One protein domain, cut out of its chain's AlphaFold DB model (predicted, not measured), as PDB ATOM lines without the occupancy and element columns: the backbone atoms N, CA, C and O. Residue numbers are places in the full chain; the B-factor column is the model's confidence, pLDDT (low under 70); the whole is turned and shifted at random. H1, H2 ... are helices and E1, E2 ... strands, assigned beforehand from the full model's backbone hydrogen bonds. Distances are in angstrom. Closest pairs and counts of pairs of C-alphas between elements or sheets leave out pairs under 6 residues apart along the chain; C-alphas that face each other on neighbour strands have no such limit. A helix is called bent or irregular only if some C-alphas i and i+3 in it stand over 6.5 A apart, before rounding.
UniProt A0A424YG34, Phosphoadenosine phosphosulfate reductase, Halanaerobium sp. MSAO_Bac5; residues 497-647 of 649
ATOM      1  N   ASN A 497     -89.846  35.375  39.199       63.03
ATOM      2  CA  ASN A 497     -90.488  35.070  37.922       63.03
ATOM      3  C   ASN A 497     -91.799  35.837  37.685       63.03
ATOM      4  O   ASN A 497     -92.154  36.072  36.531       63.03
ATOM      5  N   LYS A 498     -92.522  36.259  38.729       65.06
ATOM      6  CA  LYS A 498     -93.643  37.194  38.576       65.06
ATOM      7  C   LYS A 498     -93.130  38.580  38.190       65.06
ATOM      8  O   LYS A 498     -93.557  39.107  37.162       65.06
ATOM      9  N   SER A 499     -92.155  39.108  38.928       63.97
ATOM     10  CA  SER A 499     -91.540  40.415  38.654       63.97
ATOM     11  C   SER A 499     -90.949  40.494  37.244       63.97
ATOM     12  O   SER A 499     -91.228  41.434  36.506       63.97
ATOM     13  N   ASN A 500     -90.254  39.445  36.801       73.94
ATOM     14  CA  ASN A 500     -89.644  39.361  35.471       73.94
ATOM     15  C   ASN A 500     -90.655  39.353  34.307       73.94
ATOM     16  O   ASN A 500     -90.272  39.517  33.150       73.94
ATOM     17  N   THR A 501     -91.947  39.133  34.572       69.06
ATOM     18  CA  THR A 501     -92.988  39.133  33.525       69.06
ATOM     19  C   THR A 501     -93.668  40.485  33.345       69.06
ATOM     20  O   THR A 501     -94.378  40.689  32.350       69.06
ATOM     21  N   VAL A 502     -93.429  41.418  34.266       74.31
ATOM     22  CA  VAL A 502     -93.858  42.810  34.142       74.31
ATOM     23  C   VAL A 502     -92.958  43.499  33.118       74.31
ATOM     24  O   VAL A 502     -91.740  43.341  33.128       74.31
ATOM     25  N   ILE A 503     -93.570  44.222  32.181       78.50
ATOM     26  CA  ILE A 503     -92.851  45.047  31.211       78.50
ATOM     27  C   ILE A 503     -93.237  46.488  31.480       78.50
ATOM     28  O   ILE A 503     -94.384  46.872  31.248       78.50
ATOM     29  N   GLU A 504     -92.270  47.279  31.922       76.88
ATOM     30  CA  GLU A 504     -92.415  48.724  31.993       76.88
ATOM     31  C   GLU A 504     -92.000  49.325  30.652       76.88
ATOM     32  O   GLU A 504     -90.890  49.099  30.167       76.88
ATOM     33  N   SER A 505     -92.911  50.069  30.024       79.31
ATOM     34  CA  SER A 505     -92.651  50.730  28.746       79.31
ATOM     35  C   SER A 505     -93.042  52.197  28.803       79.31
ATOM     36  O   SER A 505     -94.119  52.520  29.307       79.31
ATOM     37  N   LYS A 506     -92.211  53.072  28.235       80.06
ATOM     38  CA  LYS A 506     -92.500  54.503  28.084       80.06
ATOM     39  C   LYS A 506     -92.487  54.888  26.599       80.06
ATOM     40  O   LYS A 506     -91.592  54.435  25.874       80.06
ATOM     41  N   PRO A 507     -93.446  55.709  26.128       70.62
ATOM     42  CA  PRO A 507     -93.349  56.334  24.812       70.62
ATOM     43  C   PRO A 507     -92.070  57.169  24.745       70.62
ATOM     44  O   PRO A 507     -91.770  57.921  25.674       70.62
ATOM     45  N   CYS A 508     -91.293  57.034  23.675       64.19
ATOM     46  CA  CYS A 508     -90.136  57.894  23.469       64.19
ATOM     47  C   CYS A 508     -90.628  59.225  22.890       64.19
ATOM     48  O   CYS A 508     -91.165  59.242  21.791       64.19
ATOM     49  N   GLY A 509     -90.390  60.351  23.566       52.88
ATOM     50  CA  GLY A 509     -90.839  61.679  23.110       52.88
ATOM     51  C   GLY A 509     -90.229  62.185  21.788       52.88
ATOM     52  O   GLY A 509     -90.429  63.340  21.442       52.88
ATOM     53  N   LEU A 510     -89.471  61.348  21.071       55.38
ATOM     54  CA  LEU A 510     -88.755  61.682  19.833       55.38
ATOM     55  C   LEU A 510     -89.368  61.029  18.577       55.38
ATOM     56  O   LEU A 510     -89.065  61.476  17.477       55.38
ATOM     57  N   SER A 511     -90.212  59.994  18.706       57.00
ATOM     58  CA  SER A 511     -91.023  59.458  17.596       57.00
ATOM     59  C   SER A 511     -92.215  58.648  18.119       57.00
ATOM     60  O   SER A 511     -92.097  57.951  19.126       57.00
ATOM     61  N   GLU A 512     -93.355  58.705  17.421       59.75
ATOM     62  CA  GLU A 512     -94.582  57.981  17.809       59.75
ATOM     63  C   GLU A 512     -94.403  56.448  17.816       59.75
ATOM     64  O   GLU A 512     -95.072  55.745  18.574       59.75
ATOM     65  N   ASP A 513     -93.443  55.936  17.037       73.50
ATOM     66  CA  ASP A 513     -93.176  54.504  16.849       73.50
ATOM     67  C   ASP A 513     -91.983  53.957  17.661       73.50
ATOM     68  O   ASP A 513     -91.653  52.767  17.562       73.50
ATOM     69  N   ALA A 514     -91.335  54.792  18.487       82.81
ATOM     70  CA  ALA A 514     -90.257  54.358  19.376       82.81
ATOM     71  C   ALA A 514     -90.743  54.117  20.810       82.81
ATOM     72  O   ALA A 514     -91.324  54.982  21.470       82.81
ATOM     73  N   ILE A 515     -90.425  52.935  21.332       88.44
ATOM     74  CA  ILE A 515     -90.816  52.484  22.667       88.44
ATOM     75  C   ILE A 515     -89.554  52.144  23.449       88.44
ATOM     76  O   ILE A 515     -88.704  51.398  22.962       88.44
ATOM     77  N   SER A 516     -89.433  52.679  24.661       90.12
ATOM     78  CA  SER A 516     -88.340  52.331  25.576       90.12
ATOM     79  C   SER A 516     -88.845  51.367  26.639       90.12
ATOM     80  O   SER A 516     -89.911  51.597  27.211       90.12
ATOM     81  N   TYR A 517     -88.079  50.311  26.890       92.19
ATOM     82  CA  TYR A 517     -88.358  49.272  27.873       92.19
ATOM     83  C   TYR A 517     -87.242  49.226  28.917       92.19
ATOM     84  O   TYR A 517     -86.063  49.194  28.556       92.19
ATOM     85  N   GLU A 518     -87.621  49.169  30.192       92.50
ATOM     86  CA  GLU A 518     -86.704  48.847  31.289       92.50
ATOM     87  C   GLU A 518     -86.830  47.348  31.586       92.50
ATOM     88  O   GLU A 518     -87.901  46.856  31.949       92.50
ATOM     89  N   LEU A 519     -85.752  46.601  31.361       92.44
ATOM     90  CA  LEU A 519     -85.715  45.155  31.539       92.44
ATOM     91  C   LEU A 519     -85.243  44.796  32.952       92.44
ATOM     92  O   LEU A 519     -84.314  45.380  33.495       92.44
ATOM     93  N   THR A 520     -85.804  43.741  33.529       89.31
ATOM     94  CA  THR A 520     -85.325  43.165  34.801       89.31
ATOM     95  C   THR A 520     -83.980  42.441  34.649       89.31
ATOM     96  O   THR A 520     -83.188  42.361  35.592       89.31
ATOM     97  N   LYS A 521     -83.691  41.956  33.436       89.62
ATOM     98  CA  LYS A 521     -82.467  41.249  33.045       89.62
ATOM     99  C   LYS A 521     -81.634  42.117  32.100       89.62
ATOM    100  O   LYS A 521     -82.180  42.743  31.196       89.62
ATOM    101  N   ALA A 522     -80.316  42.138  32.304       94.25
ATOM    102  CA  ALA A 522     -79.395  42.853  31.425       94.25
ATOM    103  C   ALA A 522     -79.380  42.241  30.015       94.25
ATOM    104  O   ALA A 522     -79.406  41.018  29.880       94.25
ATOM    105  N   ILE A 523     -79.318  43.087  28.986       96.00
ATOM    106  CA  ILE A 523     -79.236  42.707  27.574       96.00
ATOM    107  C   ILE A 523     -78.016  41.807  27.363       96.00
ATOM    108  O   ILE A 523     -76.903  42.141  27.772       96.00
ATOM    109  N   SER A 524     -78.248  40.678  26.702       94.81
ATOM    110  CA  SER A 524     -77.251  39.676  26.325       94.81
ATOM    111  C   SER A 524     -77.630  39.050  24.983       94.81
ATOM    112  O   SER A 524     -78.720  39.307  24.465       94.81
ATOM    113  N   ASP A 525     -76.767  38.186  24.445       93.50
ATOM    114  CA  ASP A 525     -76.986  37.528  23.149       93.50
ATOM    115  C   ASP A 525     -78.282  36.707  23.080       93.50
ATOM    116  O   ASP A 525     -78.919  36.602  22.030       93.50
ATOM    117  N   GLU A 526     -78.752  36.206  24.224       93.50
ATOM    118  CA  GLU A 526     -80.023  35.489  24.342       93.50
ATOM    119  C   GLU A 526     -81.231  36.353  23.930       93.50
ATOM    120  O   GLU A 526     -82.212  35.833  23.388       93.50
ATOM    121  N   LEU A 527     -81.165  37.679  24.127       95.50
ATOM    122  CA  LEU A 527     -82.196  38.592  23.629       95.50
ATOM    123  C   LEU A 527     -82.294  38.473  22.107       95.50
ATOM    124  O   LEU A 527     -83.387  38.332  21.567       95.50
ATOM    125  N   TYR A 528     -81.161  38.492  21.410       95.44
ATOM    126  CA  TYR A 528     -81.134  38.451  19.954       95.44
ATOM    127  C   TYR A 528     -81.613  37.099  19.415       95.44
ATOM    128  O   TYR A 528     -82.436  37.073  18.497       95.44
ATOM    129  N   GLU A 529     -81.244  35.981  20.052       95.12
ATOM    130  CA  GLU A 529     -81.787  34.648  19.729       95.12
ATOM    131  C   GLU A 529     -83.326  34.620  19.750       95.12
ATOM    132  O   GLU A 529     -83.974  34.048  18.866       95.12
ATOM    133  N   LEU A 530     -83.946  35.280  20.733       94.94
ATOM    134  CA  LEU A 530     -85.403  35.366  20.858       94.94
ATOM    135  C   LEU A 530     -86.062  36.235  19.782       94.94
ATOM    136  O   LEU A 530     -87.255  36.063  19.513       94.94
ATOM    137  N   PHE A 531     -85.309  37.129  19.138       95.94
ATOM    138  CA  PHE A 531     -85.809  38.030  18.098       95.94
ATOM    139  C   PHE A 531     -85.594  37.524  16.663       95.94
ATOM    140  O   PHE A 531     -86.311  37.967  15.763       95.94
ATOM    141  N   LYS A 532     -84.754  36.503  16.441       95.94
ATOM    142  CA  LYS A 532     -84.635  35.795  15.146       95.94
ATOM    143  C   LYS A 532     -85.971  35.364  14.505       95.94
ATOM    144  O   LYS A 532     -86.079  35.378  13.280       95.94
ATOM    145  N   PRO A 533     -87.055  35.011  15.234       95.25
ATOM    146  CA  PRO A 533     -88.338  34.688  14.605       95.25
ATOM    147  C   PRO A 533     -88.969  35.840  13.811       95.25
ATOM    148  O   PRO A 533     -89.833  35.564  12.977       95.25
ATOM    149  N   PHE A 534     -88.591  37.095  14.079       94.94
ATOM    150  CA  PHE A 534     -89.112  38.269  13.374       94.94
ATOM    151  C   PHE A 534     -88.432  38.525  12.028       94.94
ATOM    152  O   PHE A 534     -89.060  39.123  11.158       94.94
ATOM    153  N   GLY A 535     -87.196  38.061  11.841       94.50
ATOM    154  CA  GLY A 535     -86.421  38.307  10.630       94.50
ATOM    155  C   GLY A 535     -84.931  38.052  10.831       94.50
ATOM    156  O   GLY A 535     -84.518  37.573  11.889       94.50
ATOM    157  N   LYS A 536     -84.130  38.386   9.817       94.69
ATOM    158  CA  LYS A 536     -82.667  38.309   9.890       94.69
ATOM    159  C   LYS A 536     -82.130  39.479  10.712       94.69
ATOM    160  O   LYS A 536     -82.547  40.616  10.489       94.69
ATOM    161  N   LEU A 537     -81.222  39.197  11.641       94.88
ATOM    162  CA  LEU A 537     -80.554  40.211  12.453       94.88
ATOM    163  C   LEU A 537     -79.363  40.792  11.693       94.88
ATOM    164  O   LEU A 537     -78.584  40.055  11.090       94.88
ATOM    165  N   ASP A 538     -79.220  42.109  11.734       94.81
ATOM    166  CA  ASP A 538     -78.102  42.829  11.141       94.81
ATOM    167  C   ASP A 538     -77.478  43.777  12.168       94.81
ATOM    168  O   ASP A 538     -78.058  44.802  12.530       94.81
ATOM    169  N   PHE A 539     -76.283  43.398  12.614       93.19
ATOM    170  CA  PHE A 539     -75.472  44.114  13.596       93.19
ATOM    171  C   PHE A 539     -74.544  45.163  12.959       93.19
ATOM    172  O   PHE A 539     -73.938  45.953  13.677       93.19
ATOM    173  N   ASN A 540     -74.408  45.175  11.627       90.38
ATOM    174  CA  ASN A 540     -73.385  45.966  10.934       90.38
ATOM    175  C   ASN A 540     -73.907  47.306  10.409       90.38
ATOM    176  O   ASN A 540     -73.132  48.244  10.259       90.38
ATOM    177  N   SER A 541     -75.202  47.401  10.098       87.38
ATOM    178  CA  SER A 541     -75.767  48.615   9.483       87.38
ATOM    179  C   SER A 541     -76.203  49.690  10.485       87.38
ATOM    180  O   SER A 541     -76.601  50.773  10.063       87.38
ATOM    181  N   GLY A 542     -76.194  49.393  11.787       86.19
ATOM    182  CA  GLY A 542     -76.569  50.327  12.853       86.19
ATOM    183  C   GLY A 542     -75.374  51.033  13.493       86.19
ATOM    184  O   GLY A 542     -74.214  50.705  13.244       86.19
ATOM    185  N   ASN A 543     -75.648  52.002  14.366       88.38
ATOM    186  CA  ASN A 543     -74.628  52.619  15.203       88.38
ATOM    187  C   ASN A 543     -74.069  51.620  16.235       88.38
ATOM    188  O   ASN A 543     -74.713  51.299  17.240       88.38
ATOM    189  N   THR A 544     -72.828  51.182  16.023       85.88
ATOM    190  CA  THR A 544     -72.119  50.228  16.892       85.88
ATOM    191  C   THR A 544     -71.927  50.742  18.321       85.88
ATOM    192  O   THR A 544     -72.016  49.959  19.265       85.88
ATOM    193  N   LEU A 545     -71.763  52.057  18.527       86.06
ATOM    194  CA  LEU A 545     -71.624  52.654  19.866       86.06
ATOM    195  C   LEU A 545     -72.913  52.562  20.688       86.06
ATOM    196  O   LEU A 545     -72.860  52.573  21.919       86.06
ATOM    197  N   LEU A 546     -74.065  52.504  20.021       87.12
ATOM    198  CA  LEU A 546     -75.384  52.364  20.641       87.12
ATOM    199  C   LEU A 546     -75.900  50.919  20.600       87.12
ATOM    200  O   LEU A 546     -76.956  50.642  21.169       87.12
ATOM    201  N   ASN A 547     -75.131  50.017  19.980       92.12
ATOM    202  CA  ASN A 547     -75.478  48.623  19.737       92.12
ATOM    203  C   ASN A 547     -76.845  48.488  19.045       92.12
ATOM    204  O   ASN A 547     -77.781  47.863  19.550       92.12
ATOM    205  N   GLU A 548     -76.963  49.169  17.908       94.50
ATOM    206  CA  GLU A 548     -78.144  49.159  17.052       94.50
ATOM    207  C   GLU A 548     -78.181  47.913  16.160       94.50
ATOM    208  O   GLU A 548     -77.288  47.691  15.345       94.50
ATOM    209  N   VAL A 549     -79.247  47.121  16.293       95.94
ATOM    210  CA  VAL A 549     -79.444  45.865  15.561       95.94
ATOM    211  C   VAL A 549     -80.745  45.925  14.771       95.94
ATOM    212  O   VAL A 549     -81.841  45.973  15.343       95.94
ATOM    213  N   TYR A 550     -80.635  45.905  13.444       96.00
ATOM    214  CA  TYR A 550     -81.794  45.890  12.557       96.00
ATOM    215  C   TYR A 550     -82.367  44.484  12.421       96.00
ATOM    216  O   TYR A 550     -81.637  43.501  12.308       96.00
ATOM    217  N   ILE A 551     -83.693  44.396  12.362       95.44
ATOM    218  CA  ILE A 551     -84.407  43.167  12.016       95.44
ATOM    219  C   ILE A 551     -85.000  43.338  10.624       95.44
ATOM    220  O   ILE A 551     -85.841  44.215  10.402       95.44
ATOM    221  N   ARG A 552     -84.554  42.494   9.692       94.06
ATOM    222  CA  ARG A 552     -84.895  42.569   8.268       94.06
ATOM    223  C   ARG A 552     -85.822  41.450   7.832       94.06
ATOM    224  O   ARG A 552     -85.700  40.307   8.278       94.06
ATOM    225  N   ASP A 553     -86.735  41.773   6.927       90.38
ATOM    226  CA  ASP A 553     -87.603  40.782   6.305       90.38
ATOM    227  C   ASP A 553     -86.881  39.987   5.196       90.38
ATOM    228  O   ASP A 553     -85.695  40.167   4.915       90.38
ATOM    229  N   LYS A 554     -87.614  39.088   4.527       87.00
ATOM    230  CA  LYS A 554     -87.068  38.263   3.434       87.00
ATOM    231  C   LYS A 554     -86.613  39.075   2.214       87.00
ATOM    232  O   LYS A 554     -85.849  38.554   1.411       87.00
ATOM    233  N   LYS A 555     -87.083  40.316   2.062       89.50
ATOM    234  CA  LYS A 555     -86.701  41.247   0.992       89.50
ATOM    235  C   LYS A 555     -85.552  42.170   1.406       89.50
ATOM    236  O   LYS A 555     -85.223  43.075   0.649       89.50
ATOM    237  N   GLN A 556     -84.936  41.931   2.568       89.00
ATOM    238  CA  GLN A 556     -83.900  42.782   3.161       89.00
ATOM    239  C   GLN A 556     -84.398  44.177   3.573       89.00
ATOM    240  O   GLN A 556     -83.588  45.075   3.791       89.00
ATOM    241  N   GLU A 557     -85.710  44.367   3.729       91.25
ATOM    242  CA  GLU A 557     -86.271  45.625   4.215       91.25
ATOM    243  C   GLU A 557     -86.304  45.645   5.752       91.25
ATOM    244  O   GLU A 557     -86.639  44.644   6.393       91.25
ATOM    245  N   ASN A 558     -85.994  46.795   6.355       92.06
ATOM    246  CA  ASN A 558     -85.991  46.961   7.810       92.06
ATOM    247  C   ASN A 558     -87.424  46.942   8.374       92.06
ATOM    248  O   ASN A 558     -88.265  47.753   7.986       92.06
ATOM    249  N   ILE A 559     -87.696  46.038   9.320       91.88
ATOM    250  CA  ILE A 559     -88.986  45.928  10.017       91.88
ATOM    251  C   ILE A 559     -88.978  46.818  11.264       91.88
ATOM    252  O   ILE A 559     -89.863  47.654  11.449       91.88
ATOM    253  N   PHE A 560     -87.977  46.642  12.126       93.88
ATOM    254  CA  PHE A 560     -87.752  47.461  13.317       93.88
ATOM    255  C   PHE A 560     -86.293  47.356  13.779       93.88
ATOM    256  O   PHE A 560     -85.557  46.463  13.357       93.88
ATOM    257  N   LEU A 561     -85.890  48.299  14.625       93.94
ATOM    258  CA  LEU A 561     -84.546  48.442  15.178       93.94
ATOM    259  C   LEU A 561     -84.576  48.180  16.687       93.94
ATOM    260  O   LEU A 561     -85.435  48.721  17.385       93.94
ATOM    261  N   LEU A 562     -83.629  47.381  17.178       95.38
ATOM    262  CA  LEU A 562     -83.312  47.239  18.599       95.38
ATOM    263  C   LEU A 562     -82.097  48.110  18.927       95.38
ATOM    264  O   LEU A 562     -81.099  48.045  18.221       95.38
ATOM    265  N   GLN A 563     -82.155  48.888  20.002       94.75
ATOM    266  CA  GLN A 563     -81.063  49.744  20.462       94.75
ATOM    267  C   GLN A 563     -80.881  49.565  21.972       94.75
ATOM    268  O   GLN A 563     -81.786  49.861  22.751       94.75
ATOM    269  N   GLY A 564     -79.709  49.102  22.399       93.62
ATOM    270  CA  GLY A 564     -79.390  48.924  23.815       93.62
ATOM    271  C   GLY A 564     -78.064  48.199  24.008       93.62
ATOM    272  O   GLY A 564     -77.787  47.205  23.339       93.62
ATOM    273  N   LYS A 565     -77.224  48.697  24.919       93.19
ATOM    274  CA  LYS A 565     -75.885  48.137  25.148       93.19
ATOM    275  C   LYS A 565     -75.965  46.823  25.924       93.19
ATOM    276  O   LYS A 565     -76.704  46.720  26.902       93.19
ATOM    277  N   ILE A 566     -75.144  45.851  25.529       93.75
ATOM    278  CA  ILE A 566     -74.950  44.607  26.286       93.75
ATOM    279  C   ILE A 566     -74.546  44.944  27.730       93.75
ATOM    280  O   ILE A 566     -73.777  45.874  27.975       93.75
ATOM    281  N   GLY A 567     -75.113  44.218  28.694       93.94
ATOM    282  CA  GLY A 567     -74.917  44.455  30.126       93.94
ATOM    283  C   GLY A 567     -75.820  45.541  30.728       93.94
ATOM    284  O   GLY A 567     -75.914  45.632  31.951       93.94
ATOM    285  N   GLN A 568     -76.535  46.325  29.915       94.50
ATOM    286  CA  GLN A 568     -77.516  47.307  30.392       94.50
ATOM    287  C   GLN A 568     -78.940  46.749  30.383       94.50
ATOM    288  O   GLN A 568     -79.221  45.734  29.757       94.50
ATOM    289  N   ARG A 569     -79.858  47.421  31.079       94.12
ATOM    290  CA  ARG A 569     -81.277  47.035  31.182       94.12
ATOM    291  C   ARG A 569     -82.218  47.858  30.302       94.12
ATOM    292  O   ARG A 569     -83.364  47.475  30.104       94.12
ATOM    293  N   ASN A 570     -81.727  48.955  29.738       93.88
ATOM    294  CA  ASN A 570     -82.511  49.835  28.885       93.88
ATOM    295  C   ASN A 570     -82.480  49.346  27.434       93.88
ATOM    296  O   ASN A 570     -81.420  49.332  26.807       93.88
ATOM    297  N   LEU A 571     -83.649  48.984  26.901       95.00
ATOM    298  CA  LEU A 571     -83.828  48.585  25.507       95.00
ATOM    299  C   LEU A 571     -84.819  49.522  24.822       95.00
ATOM    300  O   LEU A 571     -85.996  49.577  25.176       95.00
ATOM    301  N   LYS A 572     -84.368  50.216  23.783       93.94
ATOM    302  CA  LYS A 572     -85.222  51.013  22.908       93.94
ATOM    303  C   LYS A 572     -85.530  50.230  21.638       93.94
ATOM    304  O   LYS A 572     -84.650  49.620  21.040       93.94
ATOM    305  N   ILE A 573     -86.794  50.243  21.231       93.69
ATOM    306  CA  ILE A 573     -87.267  49.589  20.012       93.69
ATOM    307  C   ILE A 573     -87.947  50.631  19.137       93.69
ATOM    308  O   ILE A 573     -88.886  51.283  19.588       93.69
ATOM    309  N   ASN A 574     -87.483  50.774  17.898       91.25
ATOM    310  CA  ASN A 574     -88.054  51.695  16.918       91.25
ATOM    311  C   ASN A 574     -88.713  50.909  15.780       91.25
ATOM    312  O   ASN A 574     -88.025  50.193  15.046       91.25
ATOM    313  N   ILE A 575     -90.038  51.001  15.653       90.44
ATOM    314  CA  ILE A 575     -90.793  50.303  14.609       90.44
ATOM    315  C   ILE A 575     -90.699  51.102  13.306       90.44
ATOM    316  O   ILE A 575     -91.058  52.268  13.266       90.44
ATOM    317  N   ILE A 576     -90.220  50.466  12.234       88.81
ATOM    318  CA  ILE A 576     -89.984  51.128  10.940       88.81
ATOM    319  C   ILE A 576     -91.098  50.774   9.953       88.81
ATOM    320  O   ILE A 576     -91.655  51.640   9.286       88.81
ATOM    321  N   LYS A 577     -91.430  49.483   9.847       83.44
ATOM    322  CA  LYS A 577     -92.377  48.971   8.856       83.44
ATOM    323  C   LYS A 577     -93.264  47.889   9.445       83.44
ATOM    324  O   LYS A 577     -92.805  46.818   9.838       83.44
ATOM    325  N   THR A 578     -94.574  48.122   9.435       81.81
ATOM    326  CA  THR A 578     -95.557  47.110   9.834       81.81
ATOM    327  C   THR A 578     -96.931  47.381   9.231       81.81
ATOM    328  O   THR A 578     -97.356  48.521   9.099       81.81
ATOM    329  N   LYS A 579     -97.658  46.311   8.892       80.56
ATOM    330  CA  LYS A 579     -99.083  46.397   8.526       80.56
ATOM    331  C   LYS A 579     -99.996  46.488   9.753       80.56
ATOM    332  O   LYS A 579    -101.168  46.814   9.621       80.56
ATOM    333  N   ASN A 580     -99.490  46.117  10.931       86.50
ATOM    334  CA  ASN A 580    -100.247  46.091  12.179       86.50
ATOM    335  C   ASN A 580     -99.293  46.334  13.359       86.50
ATOM    336  O   ASN A 580     -98.704  45.393  13.904       86.50
ATOM    337  N   SER A 581     -99.125  47.608  13.727       84.44
ATOM    338  CA  SER A 581     -98.214  48.029  14.802       84.44
ATOM    339  C   SER A 581     -98.603  47.425  16.153       84.44
ATOM    340  O   SER A 581     -97.758  46.871  16.856       84.44
ATOM    341  N   PHE A 582     -99.901  47.369  16.457       86.12
ATOM    342  CA  PHE A 582    -100.412  46.780  17.694       86.12
ATOM    343  C   PHE A 582    -100.041  45.298  17.863       86.12
ATOM    344  O   PHE A 582     -99.556  44.884  18.919       86.12
ATOM    345  N   LEU A 583    -100.247  44.480  16.825       89.19
ATOM    346  CA  LEU A 583     -99.913  43.056  16.875       89.19
ATOM    347  C   LEU A 583     -98.400  42.839  16.968       89.19
ATOM    348  O   LEU A 583     -97.961  41.951  17.702       89.19
ATOM    349  N   LEU A 584     -97.610  43.630  16.237       89.94
ATOM    350  CA  LEU A 584     -96.152  43.556  16.295       89.94
ATOM    351  C   LEU A 584     -95.645  43.906  17.698       89.94
ATOM    352  O   LEU A 584     -94.914  43.108  18.280       89.94
ATOM    353  N   LYS A 585     -96.116  45.017  18.279       89.00
ATOM    354  CA  LYS A 585     -95.796  45.421  19.656       89.00
ATOM    355  C   LYS A 585     -96.114  44.310  20.657       89.00
ATOM    356  O   LYS A 585     -95.244  43.910  21.424       89.00
ATOM    357  N   LYS A 586     -97.312  43.715  20.584       89.44
ATOM    358  CA  LYS A 586     -97.679  42.576  21.446       89.44
ATOM    359  C   LYS A 586     -96.729  41.387  21.301       89.44
ATOM    360  O   LYS A 586     -96.397  40.746  22.295       89.44
ATOM    361  N   ARG A 587     -96.293  41.066  20.079       92.56
ATOM    362  CA  ARG A 587     -95.340  39.971  19.829       92.56
ATOM    363  C   ARG A 587     -93.935  40.294  20.340       92.56
ATOM    364  O   ARG A 587     -93.266  39.391  20.831       92.56
ATOM    365  N   ILE A 588     -93.504  41.547  20.239       93.38
ATOM    366  CA  ILE A 588     -92.234  42.024  20.796       93.38
ATOM    367  C   ILE A 588     -92.258  41.875  22.317       93.38
ATOM    368  O   ILE A 588     -91.412  41.184  22.875       93.38
ATOM    369  N   GLU A 589     -93.294  42.396  22.978       92.19
ATOM    370  CA  GLU A 589     -93.488  42.224  24.422       92.19
ATOM    371  C   GLU A 589     -93.516  40.743  24.826       92.19
ATOM    372  O   GLU A 589     -92.957  40.363  25.849       92.19
ATOM    373  N   CYS A 590     -94.112  39.873  24.004       92.94
ATOM    374  CA  CYS A 590     -94.077  38.429  24.230       92.94
ATOM    375  C   CYS A 590     -92.644  37.873  24.315       92.94
ATOM    376  O   CYS A 590     -92.371  37.051  25.190       92.94
ATOM    377  N   GLN A 591     -91.738  38.312  23.434       94.19
ATOM    378  CA  GLN A 591     -90.331  37.903  23.492       94.19
ATOM    379  C   GLN A 591     -89.578  38.564  24.645       94.19
ATOM    380  O   GLN A 591     -88.774  37.889  25.278       94.19
ATOM    381  N   LEU A 592     -89.883  39.816  24.993       94.31
ATOM    382  CA  LEU A 592     -89.273  40.481  26.148       94.31
ATOM    383  C   LEU A 592     -89.644  39.800  27.475       94.31
ATOM    384  O   LEU A 592     -88.770  39.565  28.305       94.31
ATOM    385  N   ARG A 593     -90.911  39.400  27.676       92.06
ATOM    386  CA  ARG A 593     -91.296  38.600  28.861       92.06
ATOM    387  C   ARG A 593     -90.545  37.275  28.877       92.06
ATOM    388  O   ARG A 593     -90.036  36.858  29.908       92.06
ATOM    389  N   LYS A 594     -90.438  36.627  27.714       91.75
ATOM    390  CA  LYS A 594     -89.721  35.359  27.590       91.75
ATOM    391  C   LYS A 594     -88.226  35.503  27.894       91.75
ATOM    392  O   LYS A 594     -87.720  34.667  28.623       91.75
ATOM    393  N   PHE A 595     -87.553  36.546  27.412       93.12
ATOM    394  CA  PHE A 595     -86.138  36.824  27.701       93.12
ATOM    395  C   PHE A 595     -85.855  36.931  29.203       93.12
ATOM    396  O   PHE A 595     -84.843  36.436  29.697       93.12
ATOM    397  N   GLN A 596     -86.780  37.549  29.933       91.12
ATOM    398  CA  GLN A 596     -86.650  37.788  31.366       91.12
ATOM    399  C   GLN A 596     -87.022  36.564  32.222       91.12
ATOM    400  O   GLN A 596     -86.561  36.453  33.354       91.12
ATOM    401  N   SER A 597     -87.850  35.647  31.707       88.44
ATOM    402  CA  SER A 597     -88.450  34.563  32.501       88.44
ATOM    403  C   SER A 597     -88.292  33.161  31.883       88.44
ATOM    404  O   SER A 597     -89.078  32.261  32.199       88.44
ATOM    405  N   CYS A 598     -87.392  32.963  30.914       88.44
ATOM    406  CA  CYS A 598     -87.223  31.659  30.268       88.44
ATOM    407  C   CYS A 598     -86.658  30.640  31.265       88.44
ATOM    408  O   CYS A 598     -85.713  30.923  31.989       88.44
ATOM    409  N   ILE A 599     -87.237  29.441  31.264       86.69
ATOM    410  CA  ILE A 599     -86.785  28.279  32.050       86.69
ATOM    411  C   ILE A 599     -86.541  27.058  31.151       86.69
ATOM    412  O   ILE A 599     -86.642  25.917  31.594       86.69
ATOM    413  N   ASP A 600     -86.400  27.295  29.845       87.88
ATOM    414  CA  ASP A 600     -86.150  26.268  28.831       87.88
ATOM    415  C   ASP A 600     -87.137  25.088  28.833       87.88
ATOM    416  O   ASP A 600     -86.826  23.955  28.482       87.88
ATOM    417  N   CYS A 601     -88.409  25.366  29.144       86.31
ATOM    418  CA  CYS A 601     -89.470  24.351  29.238       86.31
ATOM    419  C   CYS A 601     -89.795  23.584  27.932       86.31
ATOM    420  O   CYS A 601     -90.706  22.755  27.919       86.31
ATOM    421  N   GLY A 602     -89.150  23.904  26.804       88.62
ATOM    422  CA  GLY A 602     -89.365  23.257  25.502       88.62
ATOM    423  C   GLY A 602     -90.703  23.561  24.812       88.62
ATOM    424  O   GLY A 602     -90.935  23.126  23.683       88.62
ATOM    425  N   ALA A 603     -91.591  24.341  25.435       89.12
ATOM    426  CA  ALA A 603     -92.940  24.574  24.922       89.12
ATOM    427  C   ALA A 603     -92.948  25.289  23.555       89.12
ATOM    428  O   ALA A 603     -93.721  24.928  22.671       89.12
ATOM    429  N   CYS A 604     -92.054  26.265  23.351       91.44
ATOM    430  CA  CYS A 604     -91.890  26.941  22.060       91.44
ATOM    431  C   CYS A 604     -91.243  26.044  20.993       91.44
ATOM    432  O   CYS A 604     -91.583  26.170  19.816       91.44
ATOM    433  N   ALA A 605     -90.361  25.120  21.386       91.56
ATOM    434  CA  ALA A 605     -89.732  24.182  20.462       91.56
ATOM    435  C   ALA A 605     -90.752  23.183  19.894       91.56
ATOM    436  O   ALA A 605     -90.743  22.895  18.702       91.56
ATOM    437  N   ASN A 606     -91.709  22.728  20.709       90.19
ATOM    438  CA  ASN A 606     -92.731  21.765  20.283       90.19
ATOM    439  C   ASN A 606     -93.745  22.300  19.256       90.19
ATOM    440  O   ASN A 606     -94.411  21.515  18.578       90.19
ATOM    441  N   VAL A 607     -93.881  23.623  19.148       90.62
ATOM    442  CA  VAL A 607     -94.775  24.285  18.182       90.62
ATOM    443  C   VAL A 607     -94.027  24.816  16.955       90.62
ATOM    444  O   VAL A 607     -94.651  25.368  16.047       90.62
ATOM    445  N   CYS A 608     -92.698  24.667  16.915       91.56
ATOM    446  CA  CYS A 608     -91.887  25.037  15.762       91.56
ATOM    447  C   CYS A 608     -92.054  23.979  14.656       91.56
ATOM    448  O   CYS A 608     -91.661  22.833  14.862       91.56
ATOM    449  N   PRO A 609     -92.608  24.323  13.476       88.56
ATOM    450  CA  PRO A 609     -92.841  23.341  12.413       88.56
ATOM    451  C   PRO A 609     -91.546  22.775  11.809       88.56
ATOM    452  O   PRO A 609     -91.555  21.648  11.332       88.56
ATOM    453  N   ASN A 610     -90.446  23.533  11.869       90.62
ATOM    454  CA  ASN A 610     -89.166  23.172  11.253       90.62
ATOM    455  C   ASN A 610     -88.115  22.721  12.274       90.62
ATOM    456  O   ASN A 610     -86.935  22.684  11.952       90.62
ATOM    457  N   ASN A 611     -88.507  22.457  13.529       90.00
ATOM    458  CA  ASN A 611     -87.580  22.065  14.599       90.00
ATOM    459  C   ASN A 611     -86.383  23.025  14.801       90.00
ATOM    460  O   ASN A 611     -85.342  22.619  15.300       90.00
ATOM    461  N   ALA A 612     -86.540  24.307  14.466       93.12
ATOM    462  CA  ALA A 612     -85.455  25.289  14.485       93.12
ATOM    463  C   ALA A 612     -85.033  25.771  15.890       93.12
ATOM    464  O   ALA A 612     -84.176  26.632  15.981       93.12
ATOM    465  N   ILE A 613     -85.668  25.311  16.975       93.12
ATOM    466  CA  ILE A 613     -85.449  25.847  18.332       93.12
ATOM    467  C   ILE A 613     -84.839  24.768  19.227       93.12
ATOM    468  O   ILE A 613     -85.465  23.720  19.426       93.12
ATOM    469  N   ASN A 614     -83.689  25.066  19.833       90.12
ATOM    470  CA  ASN A 614     -83.079  24.265  20.892       90.12
ATOM    471  C   ASN A 614     -83.410  24.856  22.277       90.12
ATOM    472  O   ASN A 614     -83.576  26.063  22.426       90.12
ATOM    473  N   THR A 615     -83.574  23.981  23.271       87.69
ATOM    474  CA  THR A 615     -83.826  24.327  24.688       87.69
ATOM    475  C   THR A 615     -83.110  23.373  25.657       87.69
ATOM    476  O   THR A 615     -83.426  23.350  26.837       87.69
ATOM    477  N   ARG A 616     -82.194  22.513  25.186       77.56
ATOM    478  CA  ARG A 616     -81.490  21.555  26.064       77.56
ATOM    479  C   ARG A 616     -80.238  22.148  26.701       77.56
ATOM    480  O   ARG A 616     -79.957  21.852  27.855       77.56
ATOM    481  N   GLU A 617     -79.526  22.978  25.950       76.94
ATOM    482  CA  GLU A 617     -78.243  23.590  26.327       76.94
ATOM    483  C   GLU A 617     -78.366  25.122  26.326       76.94
ATOM    484  O   GLU A 617     -77.445  25.845  25.965       76.94
ATOM    485  N   GLY A 618     -79.555  25.612  26.685       81.94
ATOM    486  CA  GLY A 618     -79.962  27.001  26.510       81.94
ATOM    487  C   GLY A 618     -80.829  27.213  25.270       81.94
ATOM    488  O   GLY A 618     -80.997  26.329  24.419       81.94
ATOM    489  N   TYR A 619     -81.440  28.394  25.207       89.94
ATOM    490  CA  TYR A 619     -82.308  28.790  24.108       89.94
ATOM    491  C   TYR A 619     -81.494  29.264  22.902       89.94
ATOM    492  O   TYR A 619     -80.793  30.270  22.983       89.94
ATOM    493  N   SER A 620     -81.653  28.597  21.761       94.25
ATOM    494  CA  SER A 620     -81.081  29.053  20.490       94.25
ATOM    495  C   SER A 620     -81.984  28.727  19.306       94.25
ATOM    496  O   SER A 620     -82.823  27.816  19.372       94.25
ATOM    497  N   ILE A 621     -81.842  29.500  18.227       95.31
ATOM    498  CA  ILE A 621     -82.550  29.276  16.966       95.31
ATOM    499  C   ILE A 621     -81.564  29.044  15.821       95.31
ATOM    500  O   ILE A 621     -80.741  29.903  15.504       95.31
ATOM    501  N   ASP A 622     -81.734  27.900  15.163       94.44
ATOM    502  CA  ASP A 622     -81.099  27.543  13.897       94.44
ATOM    503  C   ASP A 622     -81.708  28.395  12.766       94.44
ATOM    504  O   ASP A 622     -82.888  28.255  12.414       94.44
ATOM    505  N   GLU A 623     -80.916  29.332  12.240       91.81
ATOM    506  CA  GLU A 623     -81.359  30.278  11.211       91.81
ATOM    507  C   GLU A 623     -81.618  29.615   9.859       91.81
ATOM    508  O   GLU A 623     -82.486  30.083   9.123       91.81
ATOM    509  N   GLU A 624     -80.950  28.504   9.549       92.94
ATOM    510  CA  GLU A 624     -81.153  27.787   8.287       92.94
ATOM    511  C   GLU A 624     -82.519  27.091   8.268       92.94
ATOM    512  O   GLU A 624     -83.195  27.025   7.238       92.94
ATOM    513  N   LYS A 625     -82.984  26.630   9.434       93.38
ATOM    514  CA  LYS A 625     -84.302  25.991   9.589       93.38
ATOM    515  C   LYS A 625     -85.434  26.990   9.833       93.38
ATOM    516  O   LYS A 625     -86.611  26.699   9.565       93.38
ATOM    517  N   CYS A 626     -85.140  28.159  10.399       94.56
ATOM    518  CA  CYS A 626     -86.159  29.134  10.775       94.56
ATOM    519  C   CYS A 626     -86.725  29.880   9.556       94.56
ATOM    520  O   CYS A 626     -86.061  30.679   8.916       94.56
ATOM    521  N   ILE A 627     -88.024  29.714   9.287       94.19
ATOM    522  CA  ILE A 627     -88.705  30.414   8.174       94.19
ATOM    523  C   ILE A 627     -89.406  31.719   8.590       94.19
ATOM    524  O   ILE A 627     -90.233  32.234   7.829       94.19
ATOM    525  N   HIS A 628     -89.151  32.210   9.809       94.00
ATOM    526  CA  HIS A 628     -89.760  33.417  10.397       94.00
ATOM    527  C   HIS A 628     -91.305  33.408  10.417       94.00
ATOM    528  O   HIS A 628     -91.974  34.421  10.224       94.00
ATOM    529  N   CYS A 629     -91.921  32.239  10.645       92.94
ATOM    530  CA  CYS A 629     -93.388  32.100  10.634       92.94
ATOM    531  C   CYS A 629     -94.094  32.635  11.894       92.94
ATOM    532  O   CYS A 629     -95.324  32.634  11.953       92.94
ATOM    533  N   LEU A 630     -93.334  33.025  12.927       92.81
ATOM    534  CA  LEU A 630     -93.819  33.529  14.220       92.81
ATOM    535  C   LEU A 630     -94.775  32.590  14.988       92.81
ATOM    536  O   LEU A 630     -95.349  33.004  15.995       92.81
ATOM    537  N   LYS A 631     -94.922  31.315  14.591       91.69
ATOM    538  CA  LYS A 631     -95.776  30.339  15.300       91.69
ATOM    539  C   LYS A 631     -95.339  30.130  16.753       91.69
ATOM    540  O   LYS A 631     -96.187  30.102  17.639       91.69
ATOM    541  N   CYS A 632     -94.031  30.052  17.009       91.88
ATOM    542  CA  CYS A 632     -93.475  29.912  18.359       91.88
ATOM    543  C   CYS A 632     -93.721  31.139  19.253       91.88
ATOM    544  O   CYS A 632     -93.855  30.983  20.464       91.88
ATOM    545  N   VAL A 633     -93.831  32.331  18.658       92.62
ATOM    546  CA  VAL A 633     -94.162  33.585  19.352       92.62
ATOM    547  C   VAL A 633     -95.666  33.672  19.614       92.62
ATOM    548  O   VAL A 633     -96.094  34.008  20.711       92.62
ATOM    549  N   ALA A 634     -96.483  33.331  18.616       89.50
ATOM    550  CA  ALA A 634     -97.937  33.450  18.681       89.50
ATOM    551  C   ALA A 634     -98.617  32.362  19.534       89.50
ATOM    552  O   ALA A 634     -99.756  32.551  19.958       89.50
ATOM    553  N   ALA A 635     -97.943  31.239  19.799       85.38
ATOM    554  CA  ALA A 635     -98.495  30.135  20.586       85.38
ATOM    555  C   ALA A 635     -98.846  30.526  22.035       85.38
ATOM    556  O   ALA A 635     -99.726  29.916  22.644       85.38
ATOM    557  N   PHE A 636     -98.192  31.554  22.586       81.50
ATOM    558  CA  PHE A 636     -98.417  32.032  23.949       81.50
ATOM    559  C   PHE A 636     -98.826  33.505  23.917       81.50
ATOM    560  O   PHE A 636     -97.989  34.384  23.777       81.50
ATOM    561  N   HIS A 637    -100.117  33.789  24.097       75.81
ATOM    562  CA  HIS A 637    -100.653  35.158  24.051       75.81
ATOM    563  C   HIS A 637    -100.038  36.124  25.088       75.81
ATOM    564  O   HIS A 637     -99.980  37.321  24.828       75.81
ATOM    565  N   LYS A 638     -99.569  35.616  26.242       78.50
ATOM    566  CA  LYS A 638     -98.811  36.377  27.259       78.50
ATOM    567  C   LYS A 638     -97.283  36.259  27.086       78.50
ATOM    568  O   LYS A 638     -96.539  36.783  27.897       78.50
ATOM    569  N   GLY A 639     -96.799  35.594  26.038       82.38
ATOM    570  CA  GLY A 639     -95.384  35.508  25.655       82.38
ATOM    571  C   GLY A 639     -94.719  34.159  25.877       82.38
ATOM    572  O   GLY A 639     -94.109  33.611  24.959       82.38
ATOM    573  N   CYS A 640     -94.884  33.571  27.057       87.69
ATOM    574  CA  CYS A 640     -94.372  32.236  27.360       87.69
ATOM    575  C   CYS A 640     -95.260  31.518  28.389       87.69
ATOM    576  O   CYS A 640     -96.254  32.066  28.873       87.69
ATOM    577  N   LEU A 641     -94.910  30.270  28.717       86.00
ATOM    578  CA  LEU A 641     -95.611  29.494  29.742       86.00
ATOM    579  C   LEU A 641     -95.515  30.146  31.129       86.00
ATOM    580  O   LEU A 641     -96.515  30.167  31.842       86.00
ATOM    581  N   VAL A 642     -94.341  30.677  31.488       86.38
ATOM    582  CA  VAL A 642     -94.100  31.318  32.789       86.38
ATOM    583  C   VAL A 642     -94.968  32.565  32.921       86.38
ATOM    584  O   VAL A 642     -95.821  32.595  33.794       86.38
ATOM    585  N   ALA A 643     -94.899  33.493  31.962       84.06
ATOM    586  CA  ALA A 643     -95.762  34.678  31.922       84.06
ATOM    587  C   ALA A 643     -97.260  34.336  31.935       84.06
ATOM    588  O   ALA A 643     -98.051  34.982  32.613       84.06
ATOM    589  N   LYS A 644     -97.677  33.274  31.232       83.00
ATOM    590  CA  LYS A 644     -99.067  32.801  31.306       83.00
ATOM    591  C   LYS A 644     -99.460  32.351  32.722       83.00
ATOM    592  O   LYS A 644    -100.629  32.447  33.079       83.00
ATOM    593  N   THR A 645     -98.507  31.819  33.479       82.38
ATOM    594  CA  THR A 645     -98.727  31.202  34.789       82.38
ATOM    595  C   THR A 645     -98.643  32.205  35.931       82.38
ATOM    596  O   THR A 645     -99.423  32.093  36.866       82.38
ATOM    597  N   THR A 646     -97.737  33.180  35.857       81.00
ATOM    598  CA  THR A 646     -97.448  34.112  36.957       81.00
ATOM    599  C   THR A 646     -98.182  35.445  36.844       81.00
ATOM    600  O   THR A 646     -98.415  36.089  37.863       81.00
ATOM    601  N   MET A 647     -98.596  35.865  35.643       75.81
ATOM    602  CA  MET A 647     -99.336  37.118  35.486       75.81
ATOM    603  C   MET A 647    -100.761  36.991  36.023       75.81
ATOM    604  O   MET A 647    -101.475  36.035  35.692       75.81
TER     605      MET A 647
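What this domain is: This is residues 497 to 647 of the 649 residues of the protein "Phosphoadenosine phosphosulfate reductase" of Halanaerobium sp. MSAO_Bac5 (UniProt A0A424YG34). A strongly twisted wall of six antiparallel strands has two helices, H1 and H2, side by side over one face, with no named helix on the other. On the far side of these helices from the sheet lie the short H3 and H4 and a long loop, residues 607 to 630, while H5 packs near the last residues of H2. The printed part has 151 residues with five named helices and six named strands, in the chain order E1 E2 H1 E3 E4 E5 E6 H2 H3 H4 H5; the sheet's order is E1 E2 E6 E5 E4 E3. The class is mixed, helices and strands, with under half of the residues in named elements. The whole is compact and rounded, with a radius of gyration of the C-alphas of 14.5 A and spans of 39 by 36 by 29 A.

How they stand to each other: Edge strand E1, residues 504 to 507, forms an antiparallel hairpin with E2, residues 514 to 518, where N 506 and O 516 are 2.9 A apart. H1, residues 525 to 534, is on the sheet, over E4, residues 548 to 552, at a height over the sheet of 8.6 A. It is only just irregular: C-alphas 530 and 533 are 6.9 A apart. E3, residues 536 to 538, E4, E5, residues 558 to 563, and E6, residues 570 to 575, form a meander, each strand the antiparallel neighbour of the one before. Within hydrogen-bond range are N 538 and O 550 at 2.8 A, N 549 and O 562 at 2.8 A, and N 563 and O 572 at 2.8 A. E6 also pairs antiparallel with E2, N 517 and O 571 being 2.8 A apart. H2, residues 581 to 597, is on the same face as H1, at a height over the sheet of 9.9 A, and is the hub, touching three helices. With residues 591 to 595 alone it touches H1, at a shallow tilt of 31 degrees, opposite ways; the closest C-alphas, of Leu 527 and Phe 595, are 5.9 A apart. H3, residues 603 to 606, and H4, residues 631 to 634, only just touch, with 3 pairs of C-alphas within 8 A; the closest, of Cys 604 and Cys 632, are 5.0 A apart. H2 touches H4 with residues 587 to 591 alone, the closest C-alphas, of Arg 587 and Val 633, being 6.5 A apart. With residues 593 to 597 alone it touches H5, residues 641 to 646, about perpendicular at 80 degrees, the closest C-alphas, of Ser 597 and Val 642, being 6.5 A apart. Every O i to N i+4 pair is within hydrogen-bond range in H2 and H5, and 4 of 6 are in H1; H3 and H4 are too short for such a pair.

Where its parts are: E1 begins at C-alpha 504 (-92.415, 48.724, 31.993). H1 is 15.6 A long, E6 16.5 A and H2 24.3 A, from C-alpha 581 (-98.214, 48.029, 14.802). H5 ends at C-alpha 646 (-97.448, 34.112, 36.957).

The domain as a whole: The C-alphas farthest apart, of Gly 509 and Arg 616, are 41.3 A apart. The printed part has no cut, and the link from H3 to H4 is long, with 24 residues; in it residues 613 to 614 pair antiparallel with residues 620 to 621. The pLDDT is under 70 at residues 497 to 499, 501 and 508 to 512.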